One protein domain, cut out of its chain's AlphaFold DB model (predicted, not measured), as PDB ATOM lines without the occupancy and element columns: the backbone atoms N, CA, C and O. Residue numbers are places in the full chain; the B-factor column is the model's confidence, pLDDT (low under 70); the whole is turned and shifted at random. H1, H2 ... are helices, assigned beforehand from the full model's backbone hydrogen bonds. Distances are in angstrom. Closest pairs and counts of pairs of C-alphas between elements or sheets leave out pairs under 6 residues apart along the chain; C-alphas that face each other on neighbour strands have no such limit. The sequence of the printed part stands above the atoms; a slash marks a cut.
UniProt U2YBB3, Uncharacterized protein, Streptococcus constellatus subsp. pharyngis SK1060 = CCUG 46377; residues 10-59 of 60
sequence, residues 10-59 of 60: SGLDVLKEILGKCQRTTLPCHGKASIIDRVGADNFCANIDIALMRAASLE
ATOM      1  N   SER A  10     -16.128 -21.783 -25.942       93.56
ATOM      2  CA  SER A  10     -14.920 -22.199 -25.224       93.56
ATOM      3  C   SER A  10     -15.133 -23.509 -24.462       93.56
ATOM      4  O   SER A  10     -14.294 -24.407 -24.528       93.56
ATOM      5  N   GLY A  11     -16.297 -23.678 -23.828       92.94
ATOM      6  CA  GLY A  11     -16.689 -24.926 -23.179       92.94
ATOM      7  C   GLY A  11     -16.832 -26.074 -24.178       92.94
ATOM      8  O   GLY A  11     -16.409 -27.197 -23.894       92.94
ATOM      9  N   LEU A  12     -17.363 -25.790 -25.371       89.44
ATOM     10  CA  LEU A  12     -17.464 -26.773 -26.447       89.44
ATOM     11  C   LEU A  12     -16.083 -27.206 -26.962       89.44
ATOM     12  O   LEU A  12     -15.888 -28.387 -27.251       89.44
ATOM     13  N   ASP A  13     -15.124 -26.289 -27.071       88.75
ATOM     14  CA  ASP A  13     -13.773 -26.621 -27.529       88.75
ATOM     15  C   ASP A  13     -12.997 -27.453 -26.500       88.75
ATOM     16  O   ASP A  13     -12.386 -28.457 -26.872       88.75
ATOM     17  N   VAL A  14     -13.124 -27.146 -25.203       91.25
ATOM     18  CA  VAL A  14     -12.575 -27.998 -24.131       91.25
ATOM     19  C   VAL A  14     -13.224 -29.384 -24.144       91.25
ATOM     20  O   VAL A  14     -12.535 -30.398 -24.023       91.25
ATOM     21  N   LEU A  15     -14.546 -29.463 -24.344       89.50
ATOM     22  CA  LEU A  15     -15.244 -30.744 -24.445       89.50
ATOM     23  C   LEU A  15     -14.718 -31.580 -25.624       89.50
ATOM     24  O   LEU A  15     -14.473 -32.775 -25.459       89.50
ATOM     25  N   LYS A  16     -14.484 -30.966 -26.791       86.38
ATOM     26  CA  LYS A  16     -13.872 -31.646 -27.949       86.38
ATOM     27  C   LYS A  16     -12.454 -32.137 -27.658       86.38
ATOM     28  O   LYS A  16     -12.101 -33.222 -28.115       86.38
ATOM     29  N   GLU A  17     -11.647 -31.367 -26.927       86.31
ATOM     30  CA  GLU A  17     -10.293 -31.777 -26.535       86.31
ATOM     31  C   GLU A  17     -10.325 -33.008 -25.620       86.31
ATOM     32  O   GLU A  17      -9.596 -33.972 -25.850       86.31
ATOM     33  N   ILE A  18     -11.204 -33.005 -24.610       87.38
ATOM     34  CA  ILE A  18     -11.389 -34.146 -23.700       87.38
ATOM     35  C   ILE A  18     -11.837 -35.379 -24.484       87.38
ATOM     36  O   ILE A  18     -11.267 -36.454 -24.302       87.38
ATOM     37  N   LEU A  19     -12.811 -35.220 -25.386       85.25
ATOM     38  CA  LEU A  19     -13.268 -36.314 -26.238       85.25
ATOM     39  C   LEU A  19     -12.135 -36.894 -27.080       85.25
ATOM     40  O   LEU A  19     -12.028 -38.108 -27.158       85.25
ATOM     41  N   GLY A  20     -11.271 -36.049 -27.648       80.81
ATOM     42  CA  GLY A  20     -10.111 -36.484 -28.426       80.81
ATOM     43  C   GLY A  20      -9.107 -37.343 -27.662       80.81
ATOM     44  O   GLY A  20      -8.364 -38.108 -28.273       80.81
ATOM     45  N   LYS A  21      -9.078 -37.230 -26.329       83.00
ATOM     46  CA  LYS A  21      -8.247 -38.066 -25.452       83.00
ATOM     47  C   LYS A  21      -8.908 -39.412 -25.131       83.00
ATOM     48  O   LYS A  21      -8.235 -40.312 -24.633       83.00
ATOM     49  N   CYS A  22     -10.204 -39.584 -25.399       82.19
ATOM     50  CA  CYS A  22     -10.886 -40.858 -25.201       82.19
ATOM     51  C   CYS A  22     -10.495 -41.855 -26.305       82.19
ATOM     52  O   CYS A  22     -10.666 -41.600 -27.492       82.19
ATOM     53  N   GLN A  23     -10.048 -43.048 -25.906       61.22
ATOM     54  CA  GLN A  23      -9.489 -44.103 -26.774       61.22
ATOM     55  C   GLN A  23     -10.385 -44.563 -27.948       61.22
ATOM     56  O   GLN A  23      -9.901 -45.233 -28.856       61.22
ATOM     57  N   ARG A  24     -11.684 -44.224 -27.940       59.28
ATOM     58  CA  ARG A  24     -12.669 -44.597 -28.973       59.28
ATOM     59  C   ARG A  24     -12.933 -43.521 -30.030       59.28
ATOM     60  O   ARG A  24     -13.621 -43.815 -31.003       59.28
ATOM     61  N   THR A  25     -12.410 -42.302 -29.897       55.31
ATOM     62  CA  THR A  25     -12.563 -41.286 -30.947       55.31
ATOM     63  C   THR A  25     -11.425 -41.422 -31.955       55.31
ATOM     64  O   THR A  25     -10.380 -40.795 -31.825       55.31
ATOM     65  N   THR A  26     -11.611 -42.249 -32.982       51.28
ATOM     66  CA  THR A  26     -10.656 -42.400 -34.100       51.28
ATOM     67  C   THR A  26     -10.613 -41.186 -35.034       51.28
ATOM     68  O   THR A  26      -9.818 -41.151 -35.971       51.28
ATOM     69  N   LEU A  27     -11.455 -40.175 -34.799       51.38
ATOM     70  CA  LEU A  27     -11.526 -38.978 -35.624       51.38
ATOM     71  C   LEU A  27     -10.601 -37.884 -35.065       51.38
ATOM     72  O   LEU A  27     -10.853 -37.400 -33.956       51.38
ATOM     73  N   PRO A  28      -9.572 -37.441 -35.813       51.88
ATOM     74  CA  PRO A  28      -8.667 -36.387 -35.364       51.88
ATOM     75  C   PRO A  28      -9.432 -35.128 -34.925       51.88
ATOM     76  O   PRO A  28     -10.373 -34.680 -35.585       51.88
ATOM     77  N   CYS A  29      -9.026 -34.518 -33.804       53.38
ATOM     78  CA  CYS A  29      -9.589 -33.259 -33.283       53.38
ATOM     79  C   CYS A  29      -9.550 -32.104 -34.298       53.38
ATOM     80  O   CYS A  29     -10.351 -31.177 -34.203       53.38
ATOM     81  N   HIS A  30      -8.710 -32.196 -35.327       52.44
ATOM     82  CA  HIS A  30      -8.596 -31.211 -36.396       52.44
ATOM     83  C   HIS A  30      -9.714 -31.355 -37.440       52.44
ATOM     84  O   HIS A  30      -9.556 -32.006 -38.467       52.44
ATOM     85  N   GLY A  31     -10.864 -30.729 -37.185       56.56
ATOM     86  CA  GLY A  31     -11.938 -30.623 -38.175       56.56
ATOM     87  C   GLY A  31     -13.166 -29.874 -37.661       56.56
ATOM     88  O   GLY A  31     -13.501 -29.955 -36.480       56.56
ATOM     89  N   LYS A  32     -13.877 -29.183 -38.560       62.19
ATOM     90  CA  LYS A  32     -15.140 -28.467 -38.272       62.19
ATOM     91  C   LYS A  32     -16.348 -29.397 -38.050       62.19
ATOM     92  O   LYS A  32     -17.467 -28.906 -37.960       62.19
ATOM     93  N   ALA A  33     -16.139 -30.715 -37.995       68.00
ATOM     94  CA  ALA A  33     -17.205 -31.687 -37.763       68.00
ATOM     95  C   ALA A  33     -17.924 -31.395 -36.439       68.00
ATOM     96  O   ALA A  33     -17.267 -31.111 -35.426       68.00
ATOM     97  N   SER A  34     -19.256 -31.474 -36.462       78.50
ATOM     98  CA  SER A  34     -20.068 -31.290 -35.264       78.50
ATOM     99  C   SER A  34     -19.693 -32.339 -34.218       78.50
ATOM    100  O   SER A  34     -19.242 -33.442 -34.537       78.50
ATOM    101  N   ILE A  35     -19.897 -32.012 -32.942       82.25
ATOM    102  CA  ILE A  35     -19.695 -32.979 -31.859       82.25
ATOM    103  C   ILE A  35     -20.611 -34.199 -32.029       82.25
ATOM    104  O   ILE A  35     -20.209 -35.309 -31.696       82.25
ATOM    105  N   ILE A  36     -21.796 -34.003 -32.619       84.81
ATOM    106  CA  ILE A  36     -22.747 -35.077 -32.912       84.81
ATOM    107  C   ILE A  36     -22.173 -36.036 -33.955       84.81
ATOM    108  O   ILE A  36     -22.202 -37.241 -33.733       84.81
ATOM    109  N   ASP A  37     -21.587 -35.519 -35.035       83.62
ATOM    110  CA  ASP A  37     -20.996 -36.347 -36.096       83.62
ATOM    111  C   ASP A  37     -19.818 -37.180 -35.572       83.62
ATOM    112  O   ASP A  37     -19.631 -38.325 -35.971       83.62
ATOM    113  N   ARG A  38     -19.027 -36.615 -34.650       78.56
ATOM    114  CA  ARG A  38     -17.872 -37.302 -34.047       78.56
ATOM    115  C   ARG A  38     -18.270 -38.386 -33.057       78.56
ATOM    116  O   ARG A  38     -17.644 -39.439 -33.019       78.56
ATOM    117  N   VAL A  39     -19.243 -38.084 -32.203       83.50
ATOM    118  CA  VAL A  39     -19.680 -38.970 -31.117       83.50
ATOM    119  C   VAL A  39     -20.675 -40.005 -31.622       83.50
ATOM    120  O   VAL A  39     -20.747 -41.092 -31.065       83.50
ATOM    121  N   GLY A  40     -21.412 -39.701 -32.687       87.44
ATOM    122  CA  GLY A  40     -22.581 -40.452 -33.123       87.44
ATOM    123  C   GLY A  40     -23.806 -40.053 -32.305       87.44
ATOM    124  O   GLY A  40     -23.768 -40.041 -31.071       87.44
ATOM    125  N   ALA A  41     -24.908 -39.746 -32.990       89.06
ATOM    126  CA  ALA A  41     -26.160 -39.314 -32.364       89.06
ATOM    127  C   ALA A  41     -26.650 -40.302 -31.294       89.06
ATOM    128  O   ALA A  41     -27.127 -39.900 -30.236       89.06
ATOM    129  N   ASP A  42     -26.436 -41.592 -31.526       89.00
ATOM    130  CA  ASP A  42     -26.888 -42.645 -30.631       89.00
ATOM    131  C   ASP A  42     -26.167 -42.660 -29.266       89.00
ATOM    132  O   ASP A  42     -26.632 -43.303 -28.328       89.00
ATOM    133  N   ASN A  43     -25.018 -41.985 -29.139       88.94
ATOM    134  CA  ASN A  43     -24.279 -41.863 -27.880       88.94
ATOM    135  C   ASN A  43     -24.756 -40.670 -27.022       88.94
ATOM    136  O   ASN A  43     -24.300 -40.508 -25.888       88.94
ATOM    137  N   PHE A  44     -25.711 -39.865 -27.507       91.69
ATOM    138  CA  PHE A  44     -26.395 -38.841 -26.714       91.69
ATOM    139  C   PHE A  44     -27.649 -39.432 -26.074       91.69
ATOM    140  O   PHE A  44     -28.640 -39.717 -26.738       91.69
ATOM    141  N   CYS A  45     -27.604 -39.611 -24.756       94.25
ATOM    142  CA  CYS A  45     -28.655 -40.298 -24.012       94.25
ATOM    143  C   CYS A  45     -29.472 -39.323 -23.155       94.25
ATOM    144  O   CYS A  45     -28.926 -38.383 -22.574       94.25
ATOM    145  N   ALA A  46     -30.776 -39.584 -23.029       93.25
ATOM    146  CA  ALA A  46     -31.690 -38.744 -22.249       93.25
ATOM    147  C   ALA A  46     -31.406 -38.778 -20.734       93.25
ATOM    148  O   ALA A  46     -31.696 -37.819 -20.019       93.25
ATOM    149  N   ASN A  47     -30.839 -39.876 -20.229       95.31
ATOM    150  CA  ASN A  47     -30.453 -40.037 -18.831       95.31
ATOM    151  C   ASN A  47     -29.275 -41.018 -18.688       95.31
ATOM    152  O   ASN A  47     -28.814 -41.607 -19.669       95.31
ATOM    153  N   ILE A  48     -28.776 -41.148 -17.455       95.94
ATOM    154  CA  ILE A  48     -27.622 -41.993 -17.140       95.94
ATOM    155  C   ILE A  48     -27.927 -43.483 -17.319       95.94
ATOM    156  O   ILE A  48     -27.071 -44.203 -17.817       95.94
ATOM    157  N   ASP A  49     -29.140 -43.934 -17.005       97.44
ATOM    158  CA  ASP A  49     -29.511 -45.348 -17.097       97.44
ATOM    159  C   ASP A  49     -29.472 -45.840 -18.551       97.44
ATOM    160  O   ASP A  49     -28.898 -46.888 -18.844       97.44
ATOM    161  N   ILE A  50     -29.987 -45.037 -19.490       95.94
ATOM    162  CA  ILE A  50     -29.923 -45.323 -20.932       95.94
ATOM    163  C   ILE A  50     -28.469 -45.330 -21.418       95.94
ATOM    164  O   ILE A  50     -28.084 -46.201 -22.199       95.94
ATOM    165  N   ALA A  51     -27.648 -44.386 -20.945       94.56
ATOM    166  CA  ALA A  51     -26.232 -44.334 -21.302       94.56
ATOM    167  C   ALA A  51     -25.480 -45.587 -20.831       94.56
ATOM    168  O   ALA A  51     -24.698 -46.154 -21.595       94.56
ATOM    169  N   LEU A  52     -25.749 -46.043 -19.605       96.00
ATOM    170  CA  LEU A  52     -25.163 -47.258 -19.042       96.00
ATOM    171  C   LEU A  52     -25.631 -48.510 -19.794       96.00
ATOM    172  O   LEU A  52     -24.804 -49.338 -20.163       96.00
ATOM    173  N   MET A  53     -26.930 -48.624 -20.089       95.56
ATOM    174  CA  MET A  53     -27.481 -49.747 -20.857       95.56
ATOM    175  C   MET A  53     -26.860 -49.839 -22.257       95.56
ATOM    176  O   MET A  53     -26.492 -50.923 -22.718       95.56
ATOM    177  N   ARG A  54     -26.702 -48.696 -22.935       93.06
ATOM    178  CA  ARG A  54     -26.018 -48.628 -24.227       93.06
ATOM    179  C   ARG A  54     -24.555 -49.035 -24.108       93.06
ATOM    180  O   ARG A  54     -24.092 -49.819 -24.929       93.06
ATOM    181  N   ALA A  55     -23.834 -48.515 -23.114       91.94
ATOM    182  CA  ALA A  55     -22.433 -48.861 -22.902       91.94
ATOM    183  C   ALA A  55     -22.258 -50.374 -22.696       91.94
ATOM    184  O   ALA A  55     -21.442 -50.975 -23.388       91.94
ATOM    185  N   ALA A  56     -23.098 -50.988 -21.857       94.75
ATOM    186  CA  ALA A  56     -23.108 -52.432 -21.629       94.75
ATOM    187  C   ALA A  56     -23.421 -53.230 -22.909       94.75
ATOM    188  O   ALA A  56     -22.826 -54.270 -23.157       94.75
ATOM    189  N   SER A  57     -24.303 -52.721 -23.778       93.50
ATOM    190  CA  SER A  57     -24.612 -53.358 -25.073       93.50
ATOM    191  C   SER A  57     -23.443 -53.327 -26.074       93.50
ATOM    192  O   SER A  57     -23.456 -54.060 -27.063       93.50
ATOM    193  N   LEU A  58     -22.459 -52.448 -25.856       89.19
ATOM    194  CA  LEU A  58     -21.264 -52.283 -26.690       89.19
ATOM    195  C   LEU A  58     -20.026 -52.986 -26.111       89.19
ATOM    196  O   LEU A  58     -18.996 -53.045 -26.788       89.19
ATOM    197  N   GLU A  59     -20.101 -53.494 -24.880       82.69
ATOM    198  CA  GLU A  59     -19.116 -54.424 -24.328       82.69
ATOM    199  C   GLU A  59     -19.344 -55.800 -24.970       82.69
ATOM    200  O   GLU A  59     -20.203 -56.575 -24.555       82.69
TER     201      GLU A  59
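What this domain is: This is residues 10 to 59 of the 60 residues of an uncharacterized protein of Streptococcus constellatus subsp. pharyngis SK1060 = CCUG 46377 (UniProt U2YBB3). Two longer helices, H1 and H3, stand at opposite ends of a loose arrangement, with the short helix H2 between them along the longest axis and no two helices touching. A long loop, residues 22 to 34, leads from the end of H1 and folds back to H2, and residues 40 to 47 lead on to H3, whose direction is broadly like that of H1. The printed part has 50 residues with three named helices in the order H1, H2, H3 and no named strand, and its class is all helix. It is only just loose, close to compact, with a radius of gyration of the C-alphas of 11.8 A, and the C-alphas span 30 by 20 by 16 A.

How they stand to each other: H1, residues 10 to 21, and H2, residues 35 to 39, are close but not clearly touching: their closest C-alphas, those of Lys 16 and Ile 35, are 7.1 A apart. H3, residues 48 to 58, is apart from H2. H1 and H3 are apart too. In H1, H2 and H3 every O i to N i+4 pair is within hydrogen-bond range.

Where its parts are: H1 begins at C-alpha 10, at (-14.920, -22.199, -25.224), and is 17.2 A long from first to last C-alpha. H2 begins at C-alpha 35, at (-19.695, -32.979, -31.859), and measures 6.0 A. H3 is 15.4 A long and ends at C-alpha 58, at (-21.264, -52.283, -26.690).

The domain as a whole: The two C-alphas farthest apart, those of Ser 10 and Ser 57, are 32.6 A apart. The printed part has no cut. The link from H1 to H2, with 13 residues, is long; the link from H2 to H3, with 8, is short. The mean pLDDT of the printed part is 82.0, and residues 23 to 33 are under 70, where the model's confidence is low.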